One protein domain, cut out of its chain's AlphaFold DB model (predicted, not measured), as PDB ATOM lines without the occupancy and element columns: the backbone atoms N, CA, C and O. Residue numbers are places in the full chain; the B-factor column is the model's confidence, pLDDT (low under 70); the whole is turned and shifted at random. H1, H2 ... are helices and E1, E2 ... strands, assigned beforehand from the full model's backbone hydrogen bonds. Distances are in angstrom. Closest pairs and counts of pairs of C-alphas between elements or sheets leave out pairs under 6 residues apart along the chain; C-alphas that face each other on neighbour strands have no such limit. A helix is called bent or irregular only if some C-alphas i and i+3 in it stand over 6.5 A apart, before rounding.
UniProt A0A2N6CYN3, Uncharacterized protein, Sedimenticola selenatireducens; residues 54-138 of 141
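This is residues 54 to 138 of the 141 residues of an uncharacterized protein of Sedimenticola selenatireducens (UniProt A0A2N6CYN3). Look for a strongly twisted five-stranded antiparallel sheet, bent into an open trough, with H1 packed slantwise on its outer face. The tail, residues 125 to 138, crosses the trough's open side and pairs briefly with both edge strands. The printed part has 85 residues, 39 of them in named elements, under half; five strands come first, then one helix, a mixed class. The sheet's order is E1 - E2 - E3 - E4 - E5, a meander, each strand the antiparallel neighbour of the one before. The whole is compact, with a radius of gyration of the C-alphas of 11.7 A, and spans 34 by 26 by 25 A.

Find C-alpha 60 at (-37.414, 26.259, 21.286), where E1, residues 60 to 64, begins its 13.0 A. E2 is residues 70 to 74, 14.1 A; E3 is 79 to 84, 15.3 A; E4 is 87 to 93, 18.2 A; E5 is 99 to 102, 10.0 A. H1, residues 113 to 124, runs 16.7 A to C-alpha 124 at (-44.824, 32.561, 12.836).

Each two successive strands form a hairpin. Look for N 61 and O 73, 2.8 A, between E1 and E2; N 72 and O 81, 3.0 A, between E2 and E3; N 80 and O 91, 2.9 A, between E3 and E4; and N 92 and O 101, 2.8 A, between E4 and E5. The edge strands E1 and E5 are apart. H1 is on the sheet at a height of 7.5 A, over E2 and E3, at 55 degrees to E2 on the local plane; its closest C-alphas to E2 are Leu 120 and Val 72, 5.7 A. In H1 every O i to N i+4 pair is within hydrogen-bond range. Residues 131 to 132 pair parallel with 63 to 64 of E1, and 136 to 137 with 99 to 100 of E5.

The farthest C-alphas, of Lys 106 and Asp 127, are 35.0 A apart. The printed part has no cut and no long link. Confidence is under 70 at residues 54 to 55, 95 to 98, 104 to 111 and 127.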
ATOM      1  N   ASN A  54     -32.991  32.532  13.027       59.84
ATOM      2  CA  ASN A  54     -33.960  31.574  13.557       59.84
ATOM      3  C   ASN A  54     -34.706  32.177  14.762       59.84
ATOM      4  O   ASN A  54     -34.134  32.891  15.601       59.84
ATOM      5  N   CYS A  55     -36.019  31.957  14.823       68.94
ATOM      6  CA  CYS A  55     -36.802  32.303  16.001       68.94
ATOM      7  C   CYS A  55     -36.470  31.298  17.108       68.94
ATOM      8  O   CYS A  55     -36.749  30.107  16.975       68.94
ATOM      9  N   GLU A  56     -35.820  31.793  18.162       73.12
ATOM     10  CA  GLU A  56     -35.522  31.044  19.377       73.12
ATOM     11  C   GLU A  56     -36.259  31.704  20.539       73.12
ATOM     12  O   GLU A  56     -35.953  32.839  20.914       73.12
ATOM     13  N   VAL A  57     -37.260  31.013  21.081       70.75
ATOM     14  CA  VAL A  57     -38.053  31.487  22.223       70.75
ATOM     15  C   VAL A  57     -37.987  30.416  23.298       70.75
ATOM     16  O   VAL A  57     -38.339  29.269  23.052       70.75
ATOM     17  N   GLU A  58     -37.485  30.769  24.482       71.38
ATOM     18  CA  GLU A  58     -37.355  29.851  25.626       71.38
ATOM     19  C   GLU A  58     -36.642  28.513  25.317       71.38
ATOM     20  O   GLU A  58     -36.982  27.478  25.885       71.38
ATOM     21  N   GLY A  59     -35.655  28.519  24.414       73.88
ATOM     22  CA  GLY A  59     -34.912  27.313  24.015       73.88
ATOM     23  C   GLY A  59     -35.589  26.465  22.931       73.88
ATOM     24  O   GLY A  59     -35.019  25.464  22.503       73.88
ATOM     25  N   TYR A  60     -36.764  26.872  22.441       78.94
ATOM     26  CA  TYR A  60     -37.414  26.259  21.286       78.94
ATOM     27  C   TYR A  60     -36.870  26.856  19.998       78.94
ATOM     28  O   TYR A  60     -36.837  28.075  19.849       78.94
ATOM     29  N   ARG A  61     -36.493  26.000  19.049       83.69
ATOM     30  CA  ARG A  61     -36.044  26.398  17.712       83.69
ATOM     31  C   ARG A  61     -37.197  26.330  16.721       83.69
ATOM     32  O   ARG A  61     -37.907  25.324  16.675       83.69
ATOM     33  N   TYR A  62     -37.340  27.375  15.912       85.62
ATOM     34  CA  TYR A  62     -38.303  27.437  14.815       85.62
ATOM     35  C   TYR A  62     -37.728  26.874  13.516       85.62
ATOM     36  O   TYR A  62     -36.687  27.320  13.025       85.62
ATOM     37  N   LEU A  63     -38.411  25.875  12.971       85.50
ATOM     38  CA  LEU A  63     -37.932  25.018  11.897       85.50
ATOM     39  C   LEU A  63     -39.049  24.761  10.880       85.50
ATOM     40  O   LEU A  63     -40.222  24.993  11.156       85.50
ATOM     41  N   ILE A  64     -38.691  24.281   9.694       85.12
ATOM     42  CA  ILE A  64     -39.624  23.849   8.653       85.12
ATOM     43  C   ILE A  64     -39.250  22.440   8.192       85.12
ATOM     44  O   ILE A  64     -38.068  22.094   8.084       85.12
ATOM     45  N   THR A  65     -40.256  21.589   8.007       84.12
ATOM     46  CA  THR A  65     -40.066  20.237   7.472       84.12
ATOM     47  C   THR A  65     -39.726  20.280   5.985       84.12
ATOM     48  O   THR A  65     -39.970  21.287   5.320       84.12
ATOM     49  N   ASP A  66     -39.214  19.174   5.442       79.38
ATOM     50  CA  ASP A  66     -38.941  19.044   4.000       79.38
ATOM     51  C   ASP A  66     -40.233  19.191   3.168       79.38
ATOM     52  O   ASP A  66     -40.243  19.762   2.081       79.38
ATOM     53  N   ASP A  67     -41.360  18.773   3.755       77.88
ATOM     54  CA  ASP A  67     -42.709  18.920   3.200       77.88
ATOM     55  C   ASP A  67     -43.273  20.359   3.301       77.88
ATOM     56  O   ASP A  67     -44.402  20.609   2.875       77.88
ATOM     57  N   GLY A  68     -42.527  21.306   3.884       80.94
ATOM     58  CA  GLY A  68     -42.904  22.721   3.970       80.94
ATOM     59  C   GLY A  68     -43.777  23.109   5.169       80.94
ATOM     60  O   GLY A  68     -44.372  24.185   5.158       80.94
ATOM     61  N   TYR A  69     -43.870  22.274   6.207       85.31
ATOM     62  CA  TYR A  69     -44.667  22.579   7.400       85.31
ATOM     63  C   TYR A  69     -43.805  23.209   8.501       85.31
ATOM     64  O   TYR A  69     -42.828  22.590   8.935       85.31
ATOM     65  N   PRO A  70     -44.137  24.421   8.981       86.94
ATOM     66  CA  PRO A  70     -43.383  25.061  10.045       86.94
ATOM     67  C   PRO A  70     -43.695  24.418  11.401       86.94
ATOM     68  O   PRO A  70     -44.834  24.028  11.683       86.94
ATOM     69  N   TYR A  71     -42.677  24.306  12.248       88.25
ATOM     70  CA  TYR A  71     -42.767  23.670  13.553       88.25
ATOM     71  C   TYR A  71     -41.763  24.232  14.562       88.25
ATOM     72  O   TYR A  71     -40.764  24.854  14.202       88.25
ATOM     73  N   VAL A  72     -42.017  23.988  15.848       88.25
ATOM     74  CA  VAL A  72     -41.081  24.297  16.941       88.25
ATOM     75  C   VAL A  72     -40.613  23.028  17.637       88.25
ATOM     76  O   VAL A  72     -41.400  22.102  17.852       88.25
ATOM     77  N   LYS A  73     -39.329  22.992  18.002       83.56
ATOM     78  CA  LYS A  73     -38.694  21.866  18.697       83.56
ATOM     79  C   LYS A  73     -37.841  22.349  19.866       83.56
ATOM     80  O   LYS A  73     -37.078  23.297  19.717       83.56
ATOM     81  N   ASP A  74     -37.936  21.645  20.987       82.75
ATOM     82  CA  ASP A  74     -36.972  21.699  22.091       82.75
ATOM     83  C   ASP A  74     -35.997  20.518  21.950       82.75
ATOM     84  O   ASP A  74     -36.384  19.416  21.558       82.75
ATOM     85  N   GLU A  75     -34.713  20.751  22.211       76.06
ATOM     86  CA  GLU A  75     -33.669  19.724  22.128       76.06
ATOM     87  C   GLU A  75     -33.889  18.579  23.117       76.06
ATOM     88  O   GLU A  75     -33.548  17.438  22.816       76.06
ATOM     89  N   ASN A  76     -34.496  18.868  24.269       77.62
ATOM     90  CA  ASN A  76     -34.706  17.894  25.341       77.62
ATOM     91  C   ASN A  76     -36.064  17.189  25.249       77.62
ATOM     92  O   ASN A  76     -36.427  16.418  26.140       77.62
ATOM     93  N   ASN A  77     -36.843  17.481  24.205       78.19
ATOM     94  CA  ASN A  77     -38.232  17.079  24.116       78.19
ATOM     95  C   ASN A  77     -38.538  16.413  22.763       78.19
ATOM     96  O   ASN A  77     -38.374  17.042  21.716       78.19
ATOM     97  N   PRO A  78     -39.026  15.157  22.745       82.19
ATOM     98  CA  PRO A  78     -39.366  14.480  21.496       82.19
ATOM     99  C   PRO A  78     -40.663  15.008  20.863       82.19
ATOM    100  O   PRO A  78     -41.005  14.606  19.753       82.19
ATOM    101  N   TYR A  79     -41.412  15.877  21.547       84.31
ATOM    102  CA  TYR A  79     -42.660  16.440  21.046       84.31
ATOM    103  C   TYR A  79     -42.423  17.781  20.346       84.31
ATOM    104  O   TYR A  79     -41.749  18.667  20.870       84.31
ATOM    105  N   ILE A  80     -43.029  17.938  19.173       85.44
ATOM    106  CA  ILE A  80     -43.005  19.162  18.372       85.44
ATOM    107  C   ILE A  80     -44.430  19.649  18.122       85.44
ATOM    108  O   ILE A  80     -45.351  18.842  17.991       85.44
ATOM    109  N   ALA A  81     -44.612  20.962  18.018       86.25
ATOM    110  CA  ALA A  81     -45.851  21.550  17.513       86.25
ATOM    111  C   ALA A  81     -45.646  21.982  16.068       86.25
ATOM    112  O   ALA A  81     -44.693  22.699  15.776       86.25
ATOM    113  N   VAL A  82     -46.546  21.549  15.191       87.00
ATOM    114  CA  VAL A  82     -46.500  21.776  13.746       87.00
ATOM    115  C   VAL A  82     -47.764  22.513  13.321       87.00
ATOM    116  O   VAL A  82     -48.854  22.158  13.769       87.00
ATOM    117  N   LEU A  83     -47.642  23.499  12.433       84.19
ATOM    118  CA  LEU A  83     -48.798  24.136  11.803       84.19
ATOM    119  C   LEU A  83     -49.201  23.348  10.550       84.19
ATOM    120  O   LEU A  83     -48.480  23.349   9.555       84.19
ATOM    121  N   VAL A  84     -50.363  22.701  10.585       83.25
ATOM    122  CA  VAL A  84     -50.942  21.960   9.456       83.25
ATOM    123  C   VAL A  84     -52.324  22.533   9.171       83.25
ATOM    124  O   VAL A  84     -53.189  22.480  10.038       83.25
ATOM    125  N   GLU A  85     -52.542  23.072   7.965       80.69
ATOM    126  CA  GLU A  85     -53.852  23.603   7.531       80.69
ATOM    127  C   GLU A  85     -54.476  24.573   8.560       80.69
ATOM    128  O   GLU A  85     -55.622  24.414   8.981       80.69
ATOM    129  N   ASP A  86     -53.683  25.548   9.017       73.44
ATOM    130  CA  ASP A  86     -54.048  26.552  10.032       73.44
ATOM    131  C   ASP A  86     -54.357  25.999  11.436       73.44
ATOM    132  O   ASP A  86     -54.875  26.709  12.300       73.44
ATOM    133  N   ARG A  87     -54.015  24.735  11.707       79.38
ATOM    134  CA  ARG A  87     -54.157  24.111  13.026       79.38
ATOM    135  C   ARG A  87     -52.808  23.693  13.577       79.38
ATOM    136  O   ARG A  87     -51.992  23.100  12.877       79.38
ATOM    137  N   VAL A  88     -52.593  23.961  14.862       82.00
ATOM    138  CA  VAL A  88     -51.430  23.430  15.571       82.00
ATOM    139  C   VAL A  88     -51.710  21.982  15.951       82.00
ATOM    140  O   VAL A  88     -52.650  21.696  16.691       82.00
ATOM    141  N   VAL A  89     -50.886  21.074  15.443       84.06
ATOM    142  CA  VAL A  89     -50.947  19.641  15.729       84.06
ATOM    143  C   VAL A  89     -49.633  19.225  16.376       84.06
ATOM    144  O   VAL A  89     -48.553  19.619  15.933       84.06
ATOM    145  N   ILE A  90     -49.720  18.432  17.441       84.62
ATOM    146  CA  ILE A  90     -48.542  17.940  18.153       84.62
ATOM    147  C   ILE A  90     -48.120  16.606  17.554       84.62
ATOM    148  O   ILE A  90     -48.910  15.665  17.473       84.62
ATOM    149  N   PHE A  91     -46.852  16.520  17.173       84.62
ATOM    150  CA  PHE A  91     -46.232  15.296  16.693       84.62
ATOM    151  C   PHE A  91     -45.157  14.838  17.677       84.62
ATOM    152  O   PHE A  91     -44.510  15.645  18.339       84.62
ATOM    153  N   MET A  92     -44.952  13.529  17.756       83.62
ATOM    154  CA  MET A  92     -43.810  12.923  18.430       83.62
ATOM    155  C   MET A  92     -42.781  12.529  17.373       83.62
ATOM    156  O   MET A  92     -43.093  11.775  16.448       83.62
ATOM    157  N   VAL A  93     -41.560  13.030  17.508       81.69
ATOM    158  CA  VAL A  93     -40.430  12.674  16.654       81.69
ATOM    159  C   VAL A  93     -39.833  11.367  17.161       81.69
ATOM    160  O   VAL A  93     -39.529  11.229  18.345       81.69
ATOM    161  N   SER A  94     -39.672  10.391  16.270       72.44
ATOM    162  CA  SER A  94     -38.903   9.188  16.588       72.44
ATOM    163  C   SER A  94     -37.414   9.471  16.389       72.44
ATOM    164  O   SER A  94     -37.015   9.964  15.343       72.44
ATOM    165  N   GLU A  95     -36.560   9.142  17.357       63.09
ATOM    166  CA  GLU A  95     -35.104   9.296  17.183       63.09
ATOM    167  C   GLU A  95     -34.525   8.292  16.172       63.09
ATOM    168  O   GLU A  95     -33.496   8.543  15.553       63.09
ATOM    169  N   ALA A  96     -35.194   7.150  15.977       65.06
ATOM    170  CA  ALA A  96     -34.716   6.063  15.121       65.06
ATOM    171  C   ALA A  96     -35.047   6.261  13.632       65.06
ATOM    172  O   ALA A  96     -34.449   5.633  12.759       65.06
ATOM    173  N   SER A  97     -36.020   7.111  13.330       62.62
ATOM    174  CA  SER A  97     -36.467   7.408  11.975       62.62
ATOM    175  C   SER A  97     -36.833   8.876  11.952       62.62
ATOM    176  O   SER A  97     -37.626   9.251  12.803       62.62
ATOM    177  N   ASN A  98     -36.313   9.675  11.012       69.50
ATOM    178  CA  ASN A  98     -36.603  11.114  10.829       69.50
ATOM    179  C   ASN A  98     -38.083  11.399  10.460       69.50
ATOM    180  O   ASN A  98     -38.391  12.154   9.543       69.50
ATOM    181  N   LEU A  99     -39.000  10.743  11.155       74.38
ATOM    182  CA  LEU A  99     -40.432  10.681  10.981       74.38
ATOM    183  C   LEU A  99     -41.060  11.218  12.264       74.38
ATOM    184  O   LEU A  99     -40.722  10.783  13.372       74.38
ATOM    185  N   ALA A 100     -41.994  12.145  12.100       80.38
ATOM    186  CA  ALA A 100     -42.844  12.615  13.177       80.38
ATOM    187  C   ALA A 100     -44.239  11.998  13.032       80.38
ATOM    188  O   ALA A 100     -44.838  12.056  11.956       80.38
ATOM    189  N   VAL A 101     -44.757  11.410  14.110       82.44
ATOM    190  CA  VAL A 101     -46.074  10.756  14.149       82.44
ATOM    191  C   VAL A 101     -47.040  11.629  14.952       82.44
ATOM    192  O   VAL A 101     -46.660  12.073  16.039       82.44
ATOM    193  N   PRO A 102     -48.267  11.896  14.467       78.56
ATOM    194  CA  PRO A 102     -49.220  12.726  15.190       78.56
ATOM    195  C   PRO A 102     -49.576  12.069  16.522       78.56
ATOM    196  O   PRO A 102     -49.848  10.866  16.599       78.56
ATOM    197  N   VAL A 103     -49.568  12.857  17.594       76.62
ATOM    198  CA  VAL A 103     -50.029  12.372  18.889       76.62
ATOM    199  C   VAL A 103     -51.547  12.441  18.897       76.62
ATOM    200  O   VAL A 103     -52.134  13.516  18.972       76.62
ATOM    201  N   LEU A 104     -52.192  11.279  18.837       68.75
ATOM    202  CA  LEU A 104     -53.633  11.180  19.039       68.75
ATOM    203  C   LEU A 104     -53.979  11.734  20.430       68.75
ATOM    204  O   LEU A 104     -53.438  11.246  21.426       68.75
ATOM    205  N   GLU A 105     -54.918  12.686  20.487       57.69
ATOM    206  CA  GLU A 105     -55.390  13.441  21.674       57.69
ATOM    207  C   GLU A 105     -55.682  12.591  22.932       57.69
ATOM    208  O   GLU A 105     -55.834  13.114  24.032       57.69
ATOM    209  N   LYS A 106     -55.765  11.263  22.802       51.25
ATOM    210  CA  LYS A 106     -56.075  10.317  23.881       51.25
ATOM    211  C   LYS A 106     -54.880   9.912  24.751       51.25
ATOM    212  O   LYS A 106     -55.096   9.260  25.772       51.25
ATOM    213  N   ARG A 107     -53.637  10.236  24.378       55.53
ATOM    214  CA  ARG A 107     -52.464   9.999  25.239       55.53
ATOM    215  C   ARG A 107     -52.129  11.277  25.998       55.53
ATOM    216  O   ARG A 107     -52.032  12.334  25.391       55.53
ATOM    217  N   GLN A 108     -51.938  11.171  27.314       56.31
ATOM    218  CA  GLN A 108     -51.409  12.276  28.115       56.31
ATOM    219  C   GLN A 108     -50.038  12.656  27.555       56.31
ATOM    220  O   GLN A 108     -49.072  11.906  27.702       56.31
ATOM    221  N   ILE A 109     -49.979  13.789  26.864       62.44
ATOM    222  CA  ILE A 109     -48.727  14.376  26.409       62.44
ATOM    223  C   ILE A 109     -48.024  14.864  27.682       62.44
ATOM    224  O   ILE A 109     -48.611  15.657  28.418       62.44
ATOM    225  N   PRO A 110     -46.790  14.422  27.982       65.56
ATOM    226  CA  PRO A 110     -46.048  14.866  29.166       65.56
ATOM    227  C   PRO A 110     -45.543  16.318  29.043       65.56
ATOM    228  O   PRO A 110     -44.657  16.736  29.781       65.56
ATOM    229  N   VAL A 111     -46.081  17.078  28.088       69.06
ATOM    230  CA  VAL A 111     -45.646  18.411  27.679       69.06
ATOM    231  C   VAL A 111     -46.864  19.313  27.621       69.06
ATOM    232  O   VAL A 111     -47.945  18.896  27.203       69.06
ATOM    233  N   ASP A 112     -46.672  20.565  28.018       77.50
ATOM    234  CA  ASP A 112     -47.696  21.590  27.917       77.50
ATOM    235  C   ASP A 112     -47.961  21.944  26.441       77.50
ATOM    236  O   ASP A 112     -47.228  22.701  25.799       77.50
ATOM    237  N   ALA A 113     -49.029  21.361  25.899       75.44
ATOM    238  CA  ALA A 113     -49.507  21.596  24.541       75.44
ATOM    239  C   ALA A 113     -49.816  23.079  24.263       75.44
ATOM    240  O   ALA A 113     -49.593  23.560  23.147       75.44
ATOM    241  N   ALA A 114     -50.300  23.812  25.271       79.06
ATOM    242  CA  ALA A 114     -50.599  25.231  25.137       79.06
ATOM    243  C   ALA A 114     -49.307  26.041  25.003       79.06
ATOM    244  O   ALA A 114     -49.222  26.920  24.144       79.06
ATOM    245  N   LYS A 115     -48.271  25.686  25.775       82.44
ATOM    246  CA  LYS A 115     -46.942  26.298  25.664       82.44
ATOM    247  C   LYS A 115     -46.337  26.100  24.274       82.44
ATOM    248  O   LYS A 115     -45.903  27.068  23.660       82.44
ATOM    249  N   LEU A 116     -46.340  24.871  23.758       78.56
ATOM    250  CA  LEU A 116     -45.816  24.569  22.419       78.56
ATOM    251  C   LEU A 116     -46.539  25.360  21.316       78.56
ATOM    252  O   LEU A 116     -45.901  25.913  20.422       78.56
ATOM    253  N   SER A 117     -47.867  25.445  21.409       82.69
ATOM    254  CA  SER A 117     -48.687  26.198  20.453       82.69
ATOM    255  C   SER A 117     -48.398  27.697  20.507       82.69
ATOM    256  O   SER A 117     -48.264  28.334  19.464       82.69
ATOM    257  N   TYR A 118     -48.242  28.245  21.716       85.06
ATOM    258  CA  TYR A 118     -47.865  29.640  21.924       85.06
ATOM    259  C   TYR A 118     -46.516  29.955  21.267       85.06
ATOM    260  O   TYR A 118     -46.438  30.871  20.450       85.06
ATOM    261  N   MET A 119     -45.483  29.144  21.525       83.75
ATOM    262  CA  MET A 119     -44.155  29.350  20.929       83.75
ATOM    263  C   MET A 119     -44.197  29.334  19.400       83.75
ATOM    264  O   MET A 119     -43.588  30.187  18.754       83.75
ATOM    265  N   LEU A 120     -44.952  28.396  18.820       84.38
ATOM    266  CA  LEU A 120     -45.125  28.306  17.375       84.38
ATOM    267  C   LEU A 120     -45.784  29.570  16.807       84.38
ATOM    268  O   LEU A 120     -45.263  30.138  15.851       84.38
ATOM    269  N   SER A 121     -46.878  30.040  17.413       84.50
ATOM    270  CA  SER A 121     -47.556  31.267  16.970       84.50
ATOM    271  C   SER A 121     -46.652  32.498  17.041       84.50
ATOM    272  O   SER A 121     -46.545  33.226  16.058       84.50
ATOM    273  N   THR A 122     -45.917  32.684  18.142       83.94
ATOM    274  CA  THR A 122     -44.983  33.809  18.295       83.94
ATOM    275  C   THR A 122     -43.887  33.788  17.231       83.94
ATOM    276  O   THR A 122     -43.499  34.840  16.728       83.94
ATOM    277  N   CYS A 123     -43.393  32.605  16.860       82.06
ATOM    278  CA  CYS A 123     -42.378  32.494  15.819       82.06
ATOM    279  C   CYS A 123     -42.924  32.704  14.405       82.06
ATOM    280  O   CYS A 123     -42.228  33.304  13.590       82.06
ATOM    281  N   ILE A 124     -44.159  32.287  14.121       83.00
ATOM    282  CA  ILE A 124     -44.824  32.561  12.836       83.00
ATOM    283  C   ILE A 124     -45.077  34.061  12.650       83.00
ATOM    284  O   ILE A 124     -44.908  34.579  11.552       83.00
ATOM    285  N   GLU A 125     -45.472  34.760  13.715       82.31
ATOM    286  CA  GLU A 125     -45.716  36.207  13.690       82.31
ATOM    287  C   GLU A 125     -44.426  37.040  13.653       82.31
ATOM    288  O   GLU A 125     -44.474  38.253  13.449       82.31
ATOM    289  N   SER A 126     -43.267  36.413  13.862       74.44
ATOM    290  CA  SER A 126     -41.980  37.101  13.807       74.44
ATOM    291  C   SER A 126     -41.466  37.221  12.368       74.44
ATOM    292  O   SER A 126     -41.643  36.313  11.564       74.44
ATOM    293  N   ASP A 127     -40.724  38.291  12.058       69.25
ATOM    294  CA  ASP A 127     -40.059  38.507  10.752       69.25
ATOM    295  C   ASP A 127     -38.889  37.525  10.480       69.25
ATOM    296  O   ASP A 127     -37.989  37.786   9.676       69.25
ATOM    297  N   LYS A 128     -38.844  36.404  11.203       72.88
ATOM    298  CA  LYS A 128     -37.754  35.436  11.204       72.88
ATOM    299  C   LYS A 128     -38.097  34.232  10.340       72.88
ATOM    300  O   LYS A 128     -39.170  33.645  10.450       72.88
ATOM    301  N   ASN A 129     -37.135  33.816   9.525       74.38
ATOM    302  CA  ASN A 129     -37.295  32.639   8.680       74.38
ATOM    303  C   ASN A 129     -37.041  31.352   9.489       74.38
ATOM    304  O   ASN A 129     -36.115  31.322  10.303       74.38
ATOM    305  N   PRO A 130     -37.831  30.284   9.276       80.56
ATOM    306  CA  PRO A 130     -37.579  28.984   9.890       80.56
ATOM    307  C   PRO A 130     -36.336  28.308   9.294       80.56
ATOM    308  O   PRO A 130     -36.068  28.421   8.096       80.56
ATOM    309  N   GLY A 131     -35.610  27.544  10.114       74.31
ATOM    310  CA  GLY A 131     -34.514  26.692   9.640       74.31
ATOM    311  C   GLY A 131     -35.028  25.441   8.916       74.31
ATOM    312  O   GLY A 131     -35.946  24.781   9.400       74.31
ATOM    313  N   ILE A 132     -34.450  25.092   7.765       75.56
ATOM    314  CA  ILE A 132     -34.890  23.943   6.952       75.56
ATOM    315  C   ILE A 132     -34.356  22.629   7.530       75.56
ATOM    316  O   ILE A 132     -33.179  22.524   7.868       75.56
ATOM    317  N   THR A 133     -35.212  21.606   7.609       78.62
ATOM    318  CA  THR A 133     -34.865  20.294   8.175       78.62
ATOM    319  C   THR A 133     -35.302  19.141   7.275       78.62
ATOM    320  O   THR A 133     -36.257  19.263   6.518       78.62
ATOM    321  N   LYS A 134     -34.648  17.980   7.413       75.94
ATOM    322  CA  LYS A 134     -35.016  16.730   6.715       75.94
ATOM    323  C   LYS A 134     -36.109  15.923   7.436       75.94
ATOM    324  O   LYS A 134     -36.221  14.716   7.222       75.94
ATOM    325  N   LEU A 135     -36.846  16.541   8.360       76.75
ATOM    326  CA  LEU A 135     -37.912  15.865   9.092       76.75
ATOM    327  C   LEU A 135     -39.114  15.662   8.165       76.75
ATOM    328  O   LEU A 135     -39.553  16.610   7.520       76.75
ATOM    329  N   LEU A 136     -39.657  14.446   8.139       77.44
ATOM    330  CA  LEU A 136     -40.859  14.100   7.381       77.44
ATOM    331  C   LEU A 136     -42.042  13.896   8.332       77.44
ATOM    332  O   LEU A 136     -41.910  13.258   9.383       77.44
ATOM    333  N   LEU A 137     -43.214  14.413   7.962       80.00
ATOM    334  CA  LEU A 137     -44.430  14.224   8.755       80.00
ATOM    335  C   LEU A 137     -45.186  12.994   8.266       80.00
ATOM    336  O   LEU A 137     -45.660  12.941   7.130       80.00
ATOM    337  N   GLN A 138     -45.368  12.008   9.141       78.56
ATOM    338  CA  GLN A 138     -46.235  10.881   8.839       78.56
ATOM    339  C   GLN A 138     -47.692  11.312   9.025       78.56
ATOM    340  O   GLN A 138     -48.213  11.323  10.138       78.56
TER     341      GLN A 138